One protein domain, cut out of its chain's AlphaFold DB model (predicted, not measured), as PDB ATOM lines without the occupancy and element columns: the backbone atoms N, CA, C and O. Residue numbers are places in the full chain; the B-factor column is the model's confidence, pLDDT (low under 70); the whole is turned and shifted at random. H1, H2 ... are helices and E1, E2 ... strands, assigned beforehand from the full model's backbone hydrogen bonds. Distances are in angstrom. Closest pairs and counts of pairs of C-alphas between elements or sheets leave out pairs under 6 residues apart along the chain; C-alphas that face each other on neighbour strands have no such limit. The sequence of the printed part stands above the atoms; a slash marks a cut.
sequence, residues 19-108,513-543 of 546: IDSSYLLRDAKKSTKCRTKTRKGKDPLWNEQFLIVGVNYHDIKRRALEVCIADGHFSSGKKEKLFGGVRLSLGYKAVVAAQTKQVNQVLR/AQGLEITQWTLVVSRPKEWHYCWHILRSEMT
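This is residues 19 to 108 and 513 to 543 of the 546 residues of an uncharacterized protein of Pocillopora damicornis (UniProt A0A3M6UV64). Look first for one twisted sheet of five strands, with helix H3 running along one face of it over E4 and E5, and the long helix H2 leaving beyond the end of E4 as an arm, of which residues 97 to 108 stick out free. The short helix H1 only grazes the sheet just before E3. The printed part has 121 residues with three named helices and five named strands, in the order E1, E2, H1, E3, E4, H2, H3, E5; the class is mixed, helices and strands. The sheet's order is E2, E1, E3, E4, E5, mixed, with E4 and E5 the parallel pair. The whole is loose, with a radius of gyration of the C-alphas of 16.9 A, and spans 65 by 33 by 24 A.

Begin at E3, residues 64 to 71, and E4, residues 81 to 89, an antiparallel hairpin in which N 67 and O 86 are 2.8 A apart, within hydrogen-bond range. On the other side of E3 you find E1, residues 19 to 25, antiparallel at 160 degrees, with N 22 and O 68 at 2.8 A. The edge strand E2, residues 33 to 35, makes a hairpin with E1, where N 23 and O 34 are 2.9 A apart. The other edge strand is E5, residues 531 to 534, parallel to E4 at 20 degrees, with N 534 and O 87 at 3.0 A. H3, residues 513 to 526, and this sheet make two layers, a helix on one face of a sheet: its height over the sheet is 9.6 A, and it runs along the strands, at 7 degrees to E5 on the local plane. Its closest C-alphas to E4 are those of Val 524 and Gly 84, 5.7 A. H1, residues 57 to 62, and H2, residues 92 to 108, are close but not clearly touching, with the C-alphas of Lys 61 and Tyr 92 the closest at 5.2 A. H2 is not on the sheet and is apart from H3. In H1, H2 and H3 every O i to N i+4 pair is within hydrogen-bond range.

Find C-alpha 19 at (9.930, -5.097, 0.560); from there E1 runs 19.9 A. E3 covers 22.3 A and E4 24.2 A, while E2 and E5 are short. H2 starts at C-alpha 92, (3.980, -4.749, -29.580), and runs 24.0 A; H3 is 20.0 A long. E5 ends at C-alpha 534, (-1.740, -8.715, -17.547).

The C-alphas of Ser 76 and Arg 108 are the two farthest apart, 65.8 A. Residues 109 to 512 are not printed, and C-alphas 108 and 513 are 32.4 A apart across this cut. The link from E2 to H1, residues 36 to 56, is long. The mean pLDDT of the printed part is 78.4; look for values under 70 at residues 19 to 28, 73 to 78, 513 to 514 and 535 to 543.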
ATOM      1  N   ILE A  19      10.406  -4.873   1.922       61.78
ATOM      2  CA  ILE A  19       9.930  -5.097   0.560       61.78
ATOM      3  C   ILE A  19      10.919  -4.481  -0.441       61.78
ATOM      4  O   ILE A  19      11.280  -3.303  -0.347       61.78
ATOM      5  N   ASP A  20      11.366  -5.299  -1.394       59.25
ATOM      6  CA  ASP A  20      12.160  -4.923  -2.564       59.25
ATOM      7  C   ASP A  20      11.320  -5.179  -3.827       59.25
ATOM      8  O   ASP A  20      10.719  -6.248  -3.984       59.25
ATOM      9  N   SER A  21      11.245  -4.189  -4.719       59.56
ATOM     10  CA  SER A  21      10.580  -4.331  -6.015       59.56
ATOM     11  C   SER A  21      11.647  -4.464  -7.091       59.56
ATOM     12  O   SER A  21      12.538  -3.624  -7.221       59.56
ATOM     13  N   SER A  22      11.574  -5.534  -7.878       57.53
ATOM     14  CA  SER A  22      12.503  -5.765  -8.979       57.53
ATOM     15  C   SER A  22      11.780  -5.843 -10.310       57.53
ATOM     16  O   SER A  22      10.778  -6.540 -10.452       57.53
ATOM     17  N   TYR A  23      12.322  -5.138 -11.296       62.59
ATOM     18  CA  TYR A  23      11.817  -5.101 -12.659       62.59
ATOM     19  C   TYR A  23      12.750  -5.922 -13.536       62.59
ATOM     20  O   TYR A  23      13.971  -5.737 -13.505       62.59
ATOM     21  N   LEU A  24      12.191  -6.839 -14.314       55.56
ATOM     22  CA  LEU A  24      12.945  -7.668 -15.237       55.56
ATOM     23  C   LEU A  24      12.247  -7.642 -16.597       55.56
ATOM     24  O   LEU A  24      11.153  -8.172 -16.755       55.56
ATOM     25  N   LEU A  25      12.891  -7.092 -17.625       64.44
ATOM     26  CA  LEU A  25      12.662  -7.681 -18.944       64.44
ATOM     27  C   LEU A  25      13.318  -9.056 -18.914       64.44
ATOM     28  O   LEU A  25      14.418  -9.166 -18.377       64.44
ATOM     29  N   ARG A  26      12.680 -10.088 -19.481       57.88
ATOM     30  CA  ARG A  26      13.314 -11.402 -19.704       57.88
ATOM     31  C   ARG A  26      14.566 -11.242 -20.562       57.88
ATOM     32  O   ARG A  26      14.543 -11.430 -21.773       57.88
ATOM     33  N   ASP A  27      15.650 -10.865 -19.920       62.50
ATOM     34  CA  ASP A  27      16.974 -10.823 -20.473       62.50
ATOM     35  C   ASP A  27      17.713 -12.012 -19.884       62.50
ATOM     36  O   ASP A  27      17.880 -12.108 -18.665       62.50
ATOM     37  N   ALA A  28      18.157 -12.921 -20.749       65.69
ATOM     38  CA  ALA A  28      19.013 -14.027 -20.338       65.69
ATOM     39  C   ALA A  28      20.260 -13.515 -19.594       65.69
ATOM     40  O   ALA A  28      20.761 -14.181 -18.691       65.69
ATOM     41  N   LYS A  29      20.717 -12.300 -19.927       72.25
ATOM     42  CA  LYS A  29      21.882 -11.653 -19.322       72.25
ATOM     43  C   LYS A  29      21.546 -10.819 -18.084       72.25
ATOM     44  O   LYS A  29      22.460 -10.314 -17.444       72.25
ATOM     45  N   LYS A  30      20.260 -10.670 -17.728       75.06
ATOM     46  CA  LYS A  30      19.772  -9.819 -16.621       75.06
ATOM     47  C   LYS A  30      20.294  -8.369 -16.669       75.06
ATOM     48  O   LYS A  30      20.254  -7.683 -15.653       75.06
ATOM     49  N   SER A  31      20.748  -7.890 -17.831       75.94
ATOM     50  CA  SER A  31      21.347  -6.557 -18.012       75.94
ATOM     51  C   SER A  31      20.367  -5.418 -17.763       75.94
ATOM     52  O   SER A  31      20.766  -4.339 -17.350       75.94
ATOM     53  N   THR A  32      19.078  -5.665 -17.977       82.44
ATOM     54  CA  THR A  32      18.003  -4.685 -17.793       82.44
ATOM     55  C   THR A  32      17.266  -4.880 -16.466       82.44
ATOM     56  O   THR A  32      16.087  -4.545 -16.367       82.44
ATOM     57  N   LYS A  33      17.899  -5.525 -15.474       86.75
ATOM     58  CA  LYS A  33      17.292  -5.713 -14.154       86.75
ATOM     59  C   LYS A  33      17.439  -4.429 -13.346       86.75
ATOM     60  O   LYS A  33      18.554  -4.018 -13.039       86.75
ATOM     61  N   CYS A  34      16.314  -3.861 -12.936       87.25
ATOM     62  CA  CYS A  34      16.273  -2.726 -12.021       87.25
ATOM     63  C   CYS A  34      15.730  -3.181 -10.664       87.25
ATOM     64  O   CYS A  34      14.909  -4.099 -10.594       87.25
ATOM     65  N   ARG A  35      16.206  -2.562  -9.584       89.56
ATOM     66  CA  ARG A  35      15.720  -2.785  -8.217       89.56
ATOM     67  C   ARG A  35      15.446  -1.450  -7.553       89.56
ATOM     68  O   ARG A  35      16.193  -0.503  -7.796       89.56
ATOM     69  N   THR A  36      14.398  -1.399  -6.741       89.38
ATOM     70  CA  THR A  36      14.099  -0.224  -5.929       89.38
ATOM     71  C   THR A  36      14.913  -0.212  -4.647       89.38
ATOM     72  O   THR A  36      15.564  -1.192  -4.273       89.38
ATOM     73  N   LYS A  37      14.886   0.915  -3.930       89.25
ATOM     74  CA  LYS A  37      15.380   0.924  -2.554       89.25
ATOM     75  C   LYS A  37      14.498   0.035  -1.693       89.25
ATOM     76  O   LYS A  37      13.274   0.140  -1.680       89.25
ATOM     77  N   THR A  38      15.146  -0.787  -0.894       87.50
ATOM     78  CA  THR A  38      14.507  -1.612   0.114       87.50
ATOM     79  C   THR A  38      13.773  -0.751   1.153       87.50
ATOM     80  O   THR A  38      14.373   0.138   1.763       87.50
ATOM     81  N   ARG A  39      12.475  -1.000   1.371       86.31
ATOM     82  CA  ARG A  39      11.647  -0.250   2.335       86.31
ATOM     83  C   ARG A  39      11.037  -1.184   3.372       86.31
ATOM     84  O   ARG A  39      10.687  -2.316   3.070       86.31
ATOM     85  N   LYS A  40      10.918  -0.692   4.605       86.31
ATOM     86  CA  LYS A  40      10.217  -1.384   5.690       86.31
ATOM     87  C   LYS A  40       8.768  -0.935   5.727       86.31
ATOM     88  O   LYS A  40       8.490   0.241   5.499       86.31
ATOM     89  N   GLY A  41       7.890  -1.846   6.114       83.38
ATOM     90  CA  GLY A  41       6.497  -1.533   6.388       83.38
ATOM     91  C   GLY A  41       5.538  -2.150   5.384       83.38
ATOM     92  O   GLY A  41       5.924  -2.791   4.412       83.38
ATOM     93  N   LYS A  42       4.260  -1.969   5.698       80.06
ATOM     94  CA  LYS A  42       3.146  -2.677   5.076       80.06
ATOM     95  C   LYS A  42       2.742  -2.121   3.718       80.06
ATOM     96  O   LYS A  42       2.472  -2.887   2.800       80.06
ATOM     97  N   ASP A  43       2.815  -0.800   3.617       84.88
ATOM     98  CA  ASP A  43       2.459  -0.026   2.437       84.88
ATOM     99  C   ASP A  43       3.681   0.805   2.022       84.88
ATOM    100  O   ASP A  43       3.743   2.017   2.254       84.88
ATOM    101  N   PRO A  44       4.737   0.146   1.511       87.31
ATOM    102  CA  PRO A  44       5.950   0.835   1.104       87.31
ATOM    103  C   PRO A  44       5.655   1.800  -0.048       87.31
ATOM    104  O   PRO A  44       5.106   1.425  -1.082       87.31
ATOM    105  N   LEU A  45       6.083   3.051   0.115       88.69
ATOM    106  CA  LEU A  45       6.052   4.058  -0.939       88.69
ATOM    107  C   LEU A  45       7.468   4.258  -1.486       88.69
ATOM    108  O   LEU A  45       8.359   4.724  -0.772       88.69
ATOM    109  N   TRP A  46       7.685   3.895  -2.753       89.44
ATOM    110  CA  TRP A  46       8.984   4.076  -3.415       89.44
ATOM    111  C   TRP A  46       9.078   5.399  -4.164       89.44
ATOM    112  O   TRP A  46      10.035   6.137  -3.952       89.44
ATOM    113  N   ASN A  47       8.089   5.701  -5.012       90.62
ATOM    114  CA  ASN A  47       8.109   6.842  -5.936       90.62
ATOM    115  C   ASN A  47       9.409   6.922  -6.763       90.62
ATOM    116  O   ASN A  47       9.939   8.004  -7.007       90.62
ATOM    117  N   GLU A  48       9.935   5.768  -7.176       90.31
ATOM    118  CA  GLU A  48      11.148   5.667  -7.992       90.31
ATOM    119  C   GLU A  48      10.780   5.505  -9.470       90.31
ATOM    120  O   GLU A  48       9.841   4.785  -9.812       90.31
ATOM    121  N   GLN A  49      11.527   6.175 -10.348       89.12
ATOM    122  CA  GLN A  49      11.373   6.075 -11.798       89.12
ATOM    123  C   GLN A  49      12.583   5.361 -12.396       89.12
ATOM    124  O   GLN A  49      13.722   5.622 -12.005       89.12
ATOM    125  N   PHE A  50      12.335   4.483 -13.367       86.56
ATOM    126  CA  PHE A  50      13.379   3.734 -14.059       86.56
ATOM    127  C   PHE A  50      13.354   4.047 -15.550       86.56
ATOM    128  O   PHE A  50      12.315   3.930 -16.195       86.56
ATOM    129  N   LEU A  51      14.521   4.388 -16.098       87.12
ATOM    130  CA  LEU A  51      14.739   4.501 -17.534       87.12
ATOM    131  C   LEU A  51      15.505   3.269 -18.015       87.12
ATOM    132  O   LEU A  51      16.657   3.058 -17.636       87.12
ATOM    133  N   ILE A  52      14.869   2.458 -18.858       85.19
ATOM    134  CA  ILE A  52      15.500   1.275 -19.449       85.19
ATOM    135  C   ILE A  52      15.954   1.636 -20.861       85.19
ATOM    136  O   ILE A  52      15.151   1.706 -21.789       85.19
ATOM    137  N   VAL A  53      17.254   1.879 -21.013       84.06
ATOM    138  CA  VAL A  53      17.869   2.250 -22.294       84.06
ATOM    139  C   VAL A  53      18.287   0.998 -23.067       84.06
ATOM    140  O   VAL A  53      18.627  -0.029 -22.479       84.06
ATOM    141  N   GLY A  54      18.279   1.083 -24.399       82.81
ATOM    142  CA  GLY A  54      18.790   0.020 -25.270       82.81
ATOM    143  C   GLY A  54      17.826  -1.151 -25.471       82.81
ATOM    144  O   GLY A  54      18.249  -2.221 -25.903       82.81
ATOM    145  N   VAL A  55      16.536  -0.969 -25.173       82.12
ATOM    146  CA  VAL A  55      15.513  -1.972 -25.486       82.12
ATOM    147  C   VAL A  55      15.255  -1.954 -26.992       82.12
ATOM    148  O   VAL A  55      14.724  -0.987 -27.532       82.12
ATOM    149  N   ASN A  56      15.634  -3.027 -27.685       83.06
ATOM    150  CA  ASN A  56      15.412  -3.140 -29.123       83.06
ATOM    151  C   ASN A  56      13.921  -3.408 -29.420       83.06
ATOM    152  O   ASN A  56      13.221  -4.064 -28.650       83.06
ATOM    153  N   TYR A  57      13.440  -2.995 -30.590       80.06
ATOM    154  CA  TYR A  57      12.137  -3.386 -31.131       80.06
ATOM    155  C   TYR A  57      11.871  -4.901 -31.078       80.06
ATOM    156  O   TYR A  57      10.777  -5.346 -30.721       80.06
ATOM    157  N   HIS A  58      12.882  -5.725 -31.362       82.00
ATOM    158  CA  HIS A  58      12.750  -7.180 -31.228       82.00
ATOM    159  C   HIS A  58      12.540  -7.636 -29.781       82.00
ATOM    160  O   HIS A  58      11.837  -8.623 -29.545       82.00
ATOM    161  N   ASP A  59      13.105  -6.910 -28.818       82.12
ATOM    162  CA  ASP A  59      12.901  -7.166 -27.399       82.12
ATOM    163  C   ASP A  59      11.499  -6.746 -26.976       82.12
ATOM    164  O   ASP A  59      10.825  -7.509 -26.298       82.12
ATOM    165  N   ILE A  60      10.995  -5.619 -27.478       80.62
ATOM    166  CA  ILE A  60       9.609  -5.178 -27.264       80.62
ATOM    167  C   ILE A  60       8.612  -6.228 -27.778       80.62
ATOM    168  O   ILE A  60       7.591  -6.497 -27.145       80.62
ATOM    169  N   LYS A  61       8.930  -6.881 -28.904       80.50
ATOM    170  CA  LYS A  61       8.116  -7.955 -29.493       80.50
ATOM    171  C   LYS A  61       8.089  -9.235 -28.662       80.50
ATOM    172  O   LYS A  61       7.058  -9.902 -28.598       80.50
ATOM    173  N   ARG A  62       9.241  -9.640 -28.123       82.00
ATOM    174  CA  ARG A  62       9.439 -10.975 -27.526       82.00
ATOM    175  C   ARG A  62       9.417 -10.966 -26.001       82.00
ATOM    176  O   ARG A  62       9.205 -12.015 -25.391       82.00
ATOM    177  N   ARG A  63       9.667  -9.814 -25.383       83.88
ATOM    178  CA  ARG A  63       9.795  -9.656 -23.936       83.88
ATOM    179  C   ARG A  63       8.545  -9.010 -23.349       83.88
ATOM    180  O   ARG A  63       7.700  -8.434 -24.027       83.88
ATOM    181  N   ALA A  64       8.439  -9.164 -22.044       85.06
ATOM    182  CA  ALA A  64       7.455  -8.513 -21.205       85.06
ATOM    183  C   ALA A  64       8.216  -7.798 -20.090       85.06
ATOM    184  O   ALA A  64       9.313  -8.236 -19.731       85.06
ATOM    185  N   LEU A  65       7.628  -6.737 -19.557       87.38
ATOM    186  CA  LEU A  65       8.072  -6.128 -18.317       87.38
ATOM    187  C   LEU A  65       7.510  -6.958 -17.160       87.38
ATOM    188  O   LEU A  65       6.301  -7.023 -16.967       87.38
ATOM    189  N   GLU A  66       8.375  -7.640 -16.424       89.44
ATOM    190  CA  GLU A  66       8.012  -8.355 -15.202       89.44
ATOM    191  C   GLU A  66       8.309  -7.446 -14.006       89.44
ATOM    192  O   GLU A  66       9.426  -6.955 -13.869       89.44
ATOM    193  N   VAL A  67       7.310  -7.202 -13.161       90.12
ATOM    194  CA  VAL A  67       7.424  -6.457 -11.906       90.12
ATOM    195  C   VAL A  67       7.232  -7.444 -10.770       90.12
ATOM    196  O   VAL A  67       6.164  -8.033 -10.637       90.12
ATOM    197  N   CYS A  68       8.259  -7.640  -9.957       90.06
ATOM    198  CA  CYS A  68       8.272  -8.603  -8.867       90.06
ATOM    199  C   CYS A  68       8.366  -7.882  -7.536       90.06
ATOM    200  O   CYS A  68       9.270  -7.073  -7.344       90.06
ATOM    201  N   ILE A  69       7.517  -8.266  -6.595       89.81
ATOM    202  CA  ILE A  69       7.621  -7.867  -5.198       89.81
ATOM    203  C   ILE A  69       8.272  -9.027  -4.447       89.81
ATOM    204  O   ILE A  69       7.793 -10.164  -4.499       89.81
ATOM    205  N   ALA A  70       9.382  -8.759  -3.773       88.56
ATOM    206  CA  ALA A  70      10.104  -9.735  -2.972       88.56
ATOM    207  C   ALA A  70      10.333  -9.203  -1.557       88.56
ATOM    208  O   ALA A  70      10.573  -8.017  -1.353       88.56
ATOM    209  N   ASP A  71      10.280 -10.105  -0.585       85.56
ATOM    210  CA  ASP A  71      10.705  -9.822   0.778       85.56
ATOM    211  C   ASP A  71      12.228  -9.996   0.858       85.56
ATOM    212  O   ASP A  71      12.775 -11.106   0.771       85.56
ATOM    213  N   GLY A  72      12.909  -8.861   0.963       76.62
ATOM    214  CA  GLY A  72      14.339  -8.696   1.164       76.62
ATOM    215  C   GLY A  72      14.734  -8.844   2.630       76.62
ATOM    216  O   GLY A  72      15.544  -8.064   3.126       76.62
ATOM    217  N   HIS A  73      14.176  -9.819   3.349       69.94
ATOM    218  CA  HIS A  73      14.594 -10.114   4.716       69.94
ATOM    219  C   HIS A  73      16.031 -10.675   4.723       69.94
ATOM    220  O   HIS A  73      16.262 -11.883   4.715       69.94
ATOM    221  N   PHE A  74      17.022  -9.780   4.744       56.62
ATOM    222  CA  PHE A  74      18.454 -10.099   4.696       56.62
ATOM    223  C   PHE A  74      19.011 -10.703   5.991       56.62
ATOM    224  O   PHE A  74      20.222 -10.911   6.101       56.62
ATOM    225  N   SER A  75      18.175 -11.000   6.993       52.97
ATOM    226  CA  SER A  75      18.685 -11.620   8.213       52.97
ATOM    227  C   SER A  75      19.245 -13.018   7.901       52.97
ATOM    228  O   SER A  75      18.535 -13.970   7.574       52.97
ATOM    229  N   SER A  76      20.565 -13.156   8.023       52.94
ATOM    230  CA  SER A  76      21.300 -14.430   8.077       52.94
ATOM    231  C   SER A  76      21.214 -15.354   6.843       52.94
ATOM    232  O   SER A  76      20.963 -16.550   6.968       52.94
ATOM    233  N   GLY A  77      21.459 -14.833   5.635       63.50
ATOM    234  CA  GLY A  77      21.815 -15.673   4.473       63.50
ATOM    235  C   GLY A  77      20.670 -16.458   3.818       63.50
ATOM    236  O   GLY A  77      20.915 -17.334   2.986       63.50
ATOM    237  N   LYS A  78      19.414 -16.151   4.154       68.56
ATOM    238  CA  LYS A  78      18.250 -16.709   3.454       68.56
ATOM    239  C   LYS A  78      18.055 -16.004   2.109       68.56
ATOM    240  O   LYS A  78      18.272 -14.803   1.983       68.56
ATOM    241  N   LYS A  79      17.671 -16.775   1.085       74.94
ATOM    242  CA  LYS A  79      17.352 -16.250  -0.252       74.94
ATOM    243  C   LYS A  79      16.122 -15.341  -0.168       74.94
ATOM    244  O   LYS A  79      15.186 -15.675   0.556       74.94
ATOM    245  N   GLU A  80      16.127 -14.255  -0.945       79.88
ATOM    246  CA  GLU A  80      14.970 -13.368  -1.138       79.88
ATOM    247  C   GLU A  80      13.712 -14.203  -1.416       79.88
ATOM    248  O   GLU A  80      13.702 -15.072  -2.299       79.88
ATOM    249  N   LYS A  81      12.654 -13.965  -0.640       84.94
ATOM    250  CA  LYS A  81      11.395 -14.693  -0.781       84.94
ATOM    251  C   LYS A  81      10.494 -13.907  -1.724       84.94
ATOM    252  O   LYS A  81      10.018 -12.832  -1.377       84.94
ATOM    253  N   LEU A  82      10.244 -14.449  -2.917       86.56
ATOM    254  CA  LEU A  82       9.309 -13.845  -3.866       86.56
ATOM    255  C   LEU A  82       7.903 -13.815  -3.251       86.56
ATOM    256  O   LEU A  82       7.355 -14.866  -2.906       86.56
ATOM    257  N   PHE A  83       7.340 -12.616  -3.119       87.12
ATOM    258  CA  PHE A  83       5.973 -12.417  -2.656       87.12
ATOM    259  C   PHE A  83       4.991 -12.592  -3.810       87.12
ATOM    260  O   PHE A  83       3.992 -13.278  -3.655       87.12
ATOM    261  N   GLY A  84       5.296 -12.047  -4.984       88.69
ATOM    262  CA  GLY A  84       4.473 -12.186  -6.182       88.69
ATOM    263  C   GLY A  84       4.990 -11.308  -7.313       88.69
ATOM    264  O   GLY A  84       5.969 -10.578  -7.140       88.69
ATOM    265  N   GLY A  85       4.350 -11.375  -8.477       89.12
ATOM    266  CA  GLY A  85       4.741 -10.531  -9.597       89.12
ATOM    267  C   GLY A  85       3.664 -10.356 -10.657       89.12
ATOM    268  O   GLY A  85       2.818 -11.226 -10.873       89.12
ATOM    269  N   VAL A  86       3.732  -9.212 -11.331       88.75
ATOM    270  CA  VAL A  86       2.919  -8.862 -12.495       88.75
ATOM    271  C   VAL A  86       3.786  -8.949 -13.734       88.75
ATOM    272  O   VAL A  86       4.907  -8.447 -13.761       88.75
ATOM    273  N   ARG A  87       3.257  -9.544 -14.799       88.50
ATOM    274  CA  ARG A  87       3.896  -9.525 -16.114       88.50
ATOM    275  C   ARG A  87       3.071  -8.688 -17.082       88.50
ATOM    276  O   ARG A  87       1.932  -9.041 -17.378       88.50
ATOM    277  N   LEU A  88       3.675  -7.614 -17.583       84.00
ATOM    278  CA  LEU A  88       3.098  -6.642 -18.507       84.00
ATOM    279  C   LEU A  88       3.667  -6.856 -19.910       84.00
ATOM    280  O   LEU A  88       4.874  -6.759 -20.139       84.00
ATOM    281  N   SER A  89       2.806  -7.142 -20.882       82.75
ATOM    282  CA  SER A  89       3.235  -7.164 -22.282       82.75
ATOM    283  C   SER A  89       3.552  -5.746 -22.766       82.75
ATOM    284  O   SER A  89       2.757  -4.836 -22.553       82.75
ATOM    285  N   LEU A  90       4.662  -5.556 -23.484       78.19
ATOM    286  CA  LEU A  90       5.101  -4.233 -23.962       78.19
ATOM    287  C   LEU A  90       4.264  -3.685 -25.140       78.19
ATOM    288  O   LEU A  90       4.687  -2.781 -25.850       78.19
ATOM    289  N   GLY A  91       3.074  -4.244 -25.385       73.88
ATOM    290  CA  GLY A  91       2.125  -3.683 -26.343       73.88
ATOM    291  C   GLY A  91       2.574  -3.725 -27.805       73.88
ATOM    292  O   GLY A  91       2.073  -2.935 -28.596       73.88
ATOM    293  N   TYR A  92       3.459  -4.649 -28.203       76.94
ATOM    294  CA  TYR A  92       3.980  -4.749 -29.580       76.94
ATOM    295  C   TYR A  92       2.899  -4.627 -30.664       76.94
ATOM    296  O   TYR A  92       3.084  -3.919 -31.647       76.94
ATOM    297  N   LYS A  93       1.743  -5.283 -30.482       75.69
ATOM    298  CA  LYS A  93       0.631  -5.204 -31.444       75.69
ATOM    299  C   LYS A  93       0.107  -3.776 -31.615       75.69
ATOM    300  O   LYS A  93      -0.218  -3.391 -32.732       75.69
ATOM    301  N   ALA A  94       0.039  -3.010 -30.531       72.69
ATOM    302  CA  ALA A  94      -0.386  -1.617 -30.560       72.69
ATOM    303  C   ALA A  94       0.670  -0.730 -31.231       72.69
ATOM    304  O   ALA A  94       0.315   0.081 -32.080       72.69
ATOM    305  N   VAL A  95       1.957  -0.949 -30.928       71.44
ATOM    306  CA  VAL A  95       3.074  -0.240 -31.577       71.44
ATOM    307  C   VAL A  95       3.066  -0.486 -33.088       71.44
ATOM    308  O   VAL A  95       3.066   0.465 -33.865       71.44
ATOM    309  N   VAL A  96       2.951  -1.748 -33.514       78.06
ATOM    310  CA  VAL A  96       2.831  -2.111 -34.936       78.06
ATOM    311  C   VAL A  96       1.604  -1.470 -35.564       78.06
ATOM    312  O   VAL A  96       1.706  -0.877 -36.629       78.06
ATOM    313  N   ALA A  97       0.437  -1.559 -34.922       76.81
ATOM    314  CA  ALA A  97      -0.787  -0.983 -35.469       76.81
ATOM    315  C   ALA A  97      -0.683   0.543 -35.646       76.81
ATOM    316  O   ALA A  97      -1.181   1.077 -36.639       76.81
ATOM    317  N   ALA A  98      -0.022   1.239 -34.716       75.56
ATOM    318  CA  ALA A  98       0.232   2.673 -34.805       75.56
ATOM    319  C   ALA A  98       1.190   3.012 -35.960       75.56
ATOM    320  O   ALA A  98       0.869   3.869 -36.784       75.56
ATOM    321  N   GLN A  99       2.305   2.287 -36.082       78.44
ATOM    322  CA  GLN A  99       3.259   2.463 -37.182       78.44
ATOM    323  C   GLN A  99       2.614   2.172 -38.544       78.44
ATOM    324  O   GLN A  99       2.708   2.980 -39.466       78.44
ATOM    325  N   THR A 100       1.864   1.074 -38.668       83.50
ATOM    326  CA  THR A 100       1.144   0.723 -39.901       83.50
ATOM    327  C   THR A 100       0.113   1.786 -40.281       83.50
ATOM    328  O   THR A 100      -0.045   2.094 -41.462       83.50
ATOM    329  N   LYS A 101      -0.578   2.400 -39.307       89.25
ATOM    330  CA  LYS A 101      -1.487   3.527 -39.579       89.25
ATOM    331  C   LYS A 101      -0.752   4.719 -40.193       89.25
ATOM    332  O   LYS A 101      -1.259   5.273 -41.168       89.25
ATOM    333  N   GLN A 102       0.419   5.078 -39.666       84.94
ATOM    334  CA  GLN A 102       1.233   6.173 -40.201       84.94
ATOM    335  C   GLN A 102       1.723   5.865 -41.621       84.94
ATOM    336  O   GLN A 102       1.536   6.677 -42.524       84.94
ATOM    337  N   VAL A 103       2.245   4.659 -41.858       88.38
ATOM    338  CA  VAL A 103       2.678   4.225 -43.198       88.38
ATOM    339  C   VAL A 103       1.516   4.276 -44.194       88.38
ATOM    340  O   VAL A 103       1.648   4.838 -45.280       88.38
ATOM    341  N   ASN A 104       0.337   3.782 -43.810       90.56
ATOM    342  CA  ASN A 104      -0.852   3.821 -44.663       90.56
ATOM    343  C   ASN A 104      -1.381   5.241 -44.911       90.56
ATOM    344  O   ASN A 104      -2.078   5.475 -45.897       90.56
ATOM    345  N   GLN A 105      -1.108   6.193 -44.020       90.50
ATOM    346  CA  GLN A 105      -1.427   7.602 -44.238       90.50
ATOM    347  C   GLN A 105      -0.472   8.224 -45.263       90.50
ATOM    348  O   GLN A 105      -0.936   8.876 -46.198       90.50
ATOM    349  N   VAL A 106       0.831   7.949 -45.155       91.38
ATOM    350  CA  VAL A 106       1.843   8.413 -46.120       91.38
ATOM    351  C   VAL A 106       1.600   7.813 -47.505       91.38
ATOM    352  O   VAL A 106       1.572   8.540 -48.493       91.38
ATOM    353  N   LEU A 107       1.330   6.508 -47.592       90.75
ATOM    354  CA  LEU A 107       1.003   5.850 -48.861       90.75
ATOM    355  C   LEU A 107      -0.255   6.437 -49.513       90.75
ATOM    356  O   LEU A 107      -0.292   6.601 -50.732       90.75
ATOM    357  N   ARG A 108      -1.275   6.790 -48.718       90.25
ATOM    358  CA  ARG A 108      -2.472   7.481 -49.223       90.25
ATOM    359  C   ARG A 108      -2.160   8.885 -49.725       90.25
ATOM    360  O   ARG A 108      -2.702   9.268 -50.753       90.25
ATOM    361  N   ALA A 513      -8.023   1.152 -18.073       66.56
ATOM    362  CA  ALA A 513      -6.695   0.581 -17.852       66.56
ATOM    363  C   ALA A 513      -6.317   0.590 -16.355       66.56
ATOM    364  O   ALA A 513      -5.632  -0.320 -15.888       66.56
ATOM    365  N   GLN A 514      -6.822   1.576 -15.608       69.69
ATOM    366  CA  GLN A 514      -6.614   1.729 -14.175       69.69
ATOM    367  C   GLN A 514      -7.365   0.673 -13.347       69.69
ATOM    368  O   GLN A 514      -6.757   0.034 -12.493       69.69
ATOM    369  N   GLY A 515      -8.649   0.424 -13.601       77.75
ATOM    370  CA  GLY A 515      -9.436  -0.596 -12.902       77.75
ATOM    371  C   GLY A 515      -8.914  -2.012 -13.146       77.75
ATOM    372  O   GLY A 515      -8.860  -2.839 -12.229       77.75
ATOM    373  N   LEU A 516      -8.440  -2.282 -14.366       76.00
ATOM    374  CA  LEU A 516      -7.758  -3.532 -14.703       76.00
ATOM    375  C   LEU A 516      -6.433  -3.685 -13.949       76.00
ATOM    376  O   LEU A 516      -6.158  -4.759 -13.417       76.00
ATOM    377  N   GLU A 517      -5.627  -2.625 -13.866       75.56
ATOM    378  CA  GLU A 517      -4.386  -2.618 -13.089       75.56
ATOM    379  C   GLU A 517      -4.650  -2.871 -11.597       75.56
ATOM    380  O   GLU A 517      -4.025  -3.754 -11.008       75.56
ATOM    381  N   ILE A 518      -5.622  -2.168 -11.007       80.56
ATOM    382  CA  ILE A 518      -6.033  -2.357  -9.607       80.56
ATOM    383  C   ILE A 518      -6.434  -3.814  -9.364       80.56
ATOM    384  O   ILE A 518      -6.005  -4.425  -8.384       80.56
ATOM    385  N   THR A 519      -7.210  -4.401 -10.277       84.50
ATOM    386  CA  THR A 519      -7.633  -5.804 -10.180       84.50
ATOM    387  C   THR A 519      -6.432  -6.751 -10.192       84.50
ATOM    388  O   THR A 519      -6.370  -7.681  -9.390       84.50
ATOM    389  N   GLN A 520      -5.440  -6.509 -11.054       83.81
ATOM    390  CA  GLN A 520      -4.245  -7.353 -11.143       83.81
ATOM    391  C   GLN A 520      -3.355  -7.237  -9.904       83.81
ATOM    392  O   GLN A 520      -2.913  -8.257  -9.377       83.81
ATOM    393  N   TRP A 521      -3.138  -6.029  -9.381       81.69
ATOM    394  CA  TRP A 521      -2.406  -5.853  -8.124       81.69
ATOM    395  C   TRP A 521      -3.142  -6.481  -6.940       81.69
ATOM    396  O   TRP A 521      -2.522  -7.143  -6.109       81.69
ATOM    397  N   THR A 522      -4.469  -6.372  -6.909       86.31
ATOM    398  CA  THR A 522      -5.299  -7.051  -5.905       86.31
ATOM    399  C   THR A 522      -5.120  -8.572  -5.971       86.31
ATOM    400  O   THR A 522      -5.046  -9.236  -4.934       86.31
ATOM    401  N   LEU A 523      -4.986  -9.146  -7.172       85.81
ATOM    402  CA  LEU A 523      -4.688 -10.571  -7.340       85.81
ATOM    403  C   LEU A 523      -3.296 -10.938  -6.808       85.81
ATOM    404  O   LEU A 523      -3.196 -11.902  -6.058       85.81
ATOM    405  N   VAL A 524      -2.261 -10.138  -7.090       83.12
ATOM    406  CA  VAL A 524      -0.900 -10.356  -6.553       83.12
ATOM    407  C   VAL A 524      -0.891 -10.371  -5.026       83.12
ATOM    408  O   VAL A 524      -0.222 -11.199  -4.413       83.12
ATOM    409  N   VAL A 525      -1.642  -9.458  -4.408       81.88
ATOM    410  CA  VAL A 525      -1.733  -9.349  -2.949       81.88
ATOM    411  C   VAL A 525      -2.527 -10.510  -2.346       81.88
ATOM    412  O   VAL A 525      -2.119 -11.081  -1.335       81.88
ATOM    413  N   SER A 526      -3.652 -10.878  -2.961       86.19
ATOM    414  CA  SER A 526      -4.528 -11.948  -2.461       86.19
ATOM    415  C   SER A 526      -4.002 -13.360  -2.737       86.19
ATOM    416  O   SER A 526      -4.371 -14.294  -2.025       86.19
ATOM    417  N   ARG A 527      -3.135 -13.531  -3.742       86.62
ATOM    418  CA  ARG A 527      -2.545 -14.815  -4.145       86.62
ATOM    419  C   ARG A 527      -1.019 -14.716  -4.204       86.62
ATOM    420  O   ARG A 527      -0.419 -14.767  -5.280       86.62
ATOM    421  N   PRO A 528      -0.357 -14.589  -3.042       83.19
ATOM    422  CA  PRO A 528       1.092 -14.524  -3.012       83.19
ATOM    423  C   PRO A 528       1.697 -15.805  -3.600       83.19
ATOM    424  O   PRO A 528       1.179 -16.906  -3.412       83.19
ATOM    425  N   LYS A 529       2.858 -15.655  -4.239       82.44
ATOM    426  CA  LYS A 529       3.649 -16.668  -4.957       82.44
ATOM    427  C   LYS A 529       3.080 -17.083  -6.315       82.44
ATOM    428  O   LYS A 529       3.681 -17.936  -6.968       82.44
ATOM    429  N   GLU A 530       1.986 -16.475  -6.761       84.00
ATOM    430  CA  GLU A 530       1.469 -16.656  -8.114       84.00
ATOM    431  C   GLU A 530       1.920 -15.519  -9.039       84.00
ATOM    432  O   GLU A 530       2.164 -14.382  -8.626       84.00
ATOM    433  N   TRP A 531       2.074 -15.856 -10.320       82.50
ATOM    434  CA  TRP A 531       2.319 -14.881 -11.375       82.50
ATOM    435  C   TRP A 531       0.998 -14.481 -12.005       82.50
ATOM    436  O   TRP A 531       0.284 -15.329 -12.546       82.50
ATOM    437  N   HIS A 532       0.721 -13.183 -12.008       82.81
ATOM    438  CA  HIS A 532      -0.462 -12.641 -12.656       82.81
ATOM    439  C   HIS A 532      -0.076 -12.020 -13.995       82.81
ATOM    440  O   HIS A 532       0.775 -11.130 -14.098       82.81
ATOM    441  N   TYR A 533      -0.677 -12.552 -15.055       79.88
ATOM    442  CA  TYR A 533      -0.449 -12.102 -16.418       79.88
ATOM    443  C   TYR A 533      -1.443 -11.000 -16.752       79.88
ATOM    444  O   TYR A 533      -2.648 -11.247 -16.814       79.88
ATOM    445  N   CYS A 534      -0.933  -9.803 -17.029       75.62
ATOM    446  CA  CYS A 534      -1.740  -8.715 -17.547       75.62
ATOM    447  C   CYS A 534      -1.380  -8.481 -19.017       75.62
ATOM    448  O   CYS A 534      -0.287  -8.034 -19.367       75.62
ATOM    449  N   TRP A 535      -2.326  -8.821 -19.890       63.12
ATOM    450  CA  TRP A 535      -2.198  -8.666 -21.340       63.12
ATOM    451  C   TRP A 535      -2.540  -7.259 -21.833       63.12
ATOM    452  O   TRP A 535      -2.490  -7.007 -23.037       63.12
ATOM    453  N   HIS A 536      -2.914  -6.349 -20.934       62.00
ATOM    454  CA  HIS A 536      -3.319  -5.015 -21.341       62.00
ATOM    455  C   HIS A 536      -2.114  -4.117 -21.595       62.00
ATOM    456  O   HIS A 536      -1.066  -4.211 -20.955       62.00
ATOM    457  N   ILE A 537      -2.290  -3.311 -22.635       56.81
ATOM    458  CA  ILE A 537      -1.298  -2.432 -23.230       56.81
ATOM    459  C   ILE A 537      -0.879  -1.439 -22.148       56.81
ATOM    460  O   ILE A 537      -1.738  -0.827 -21.514       56.81
ATOM    461  N   LEU A 538       0.435  -1.312 -21.936       57.81
ATOM    462  CA  LEU A 538       1.025  -0.191 -21.209       57.81
ATOM    463  C   LEU A 538       0.259   1.081 -21.578       57.81
ATOM    464  O   LEU A 538       0.032   1.325 -22.763       57.81
ATOM    465  N   ARG A 539      -0.181   1.856 -20.585       60.25
ATOM    466  CA  ARG A 539      -0.903   3.110 -20.838       60.25
ATOM    467  C   ARG A 539      -0.145   3.935 -21.886       60.25
ATOM    468  O   ARG A 539       1.075   3.821 -21.968       60.25
ATOM    469  N   SER A 540      -0.820   4.785 -22.656       54.25
ATOM    470  CA  SER A 540      -0.144   5.669 -23.625       54.25
ATOM    471  C   SER A 540       1.000   6.470 -22.984       54.25
ATOM    472  O   SER A 540       2.035   6.657 -23.601       54.25
ATOM    473  N   GLU A 541       0.874   6.848 -21.714       52.88
ATOM    474  CA  GLU A 541       1.924   7.495 -20.908       52.88
ATOM    475  C   GLU A 541       3.084   6.576 -20.474       52.88
ATOM    476  O   GLU A 541       4.170   7.052 -20.169       52.88
ATOM    477  N   MET A 542       2.879   5.257 -20.476       51.31
ATOM    478  CA  MET A 542       3.912   4.230 -20.278       51.31
ATOM    479  C   MET A 542       4.453   3.694 -21.612       51.31
ATOM    480  O   MET A 542       5.225   2.729 -21.624       51.31
ATOM    481  N   THR A 543       4.010   4.253 -22.744       51.56
ATOM    482  CA  THR A 543       4.544   3.855 -24.043       51.56
ATOM    483  C   THR A 543       5.970   4.346 -24.208       51.56
ATOM    484  O   THR A 543       6.436   5.293 -23.580       51.56
TER     485      THR A 543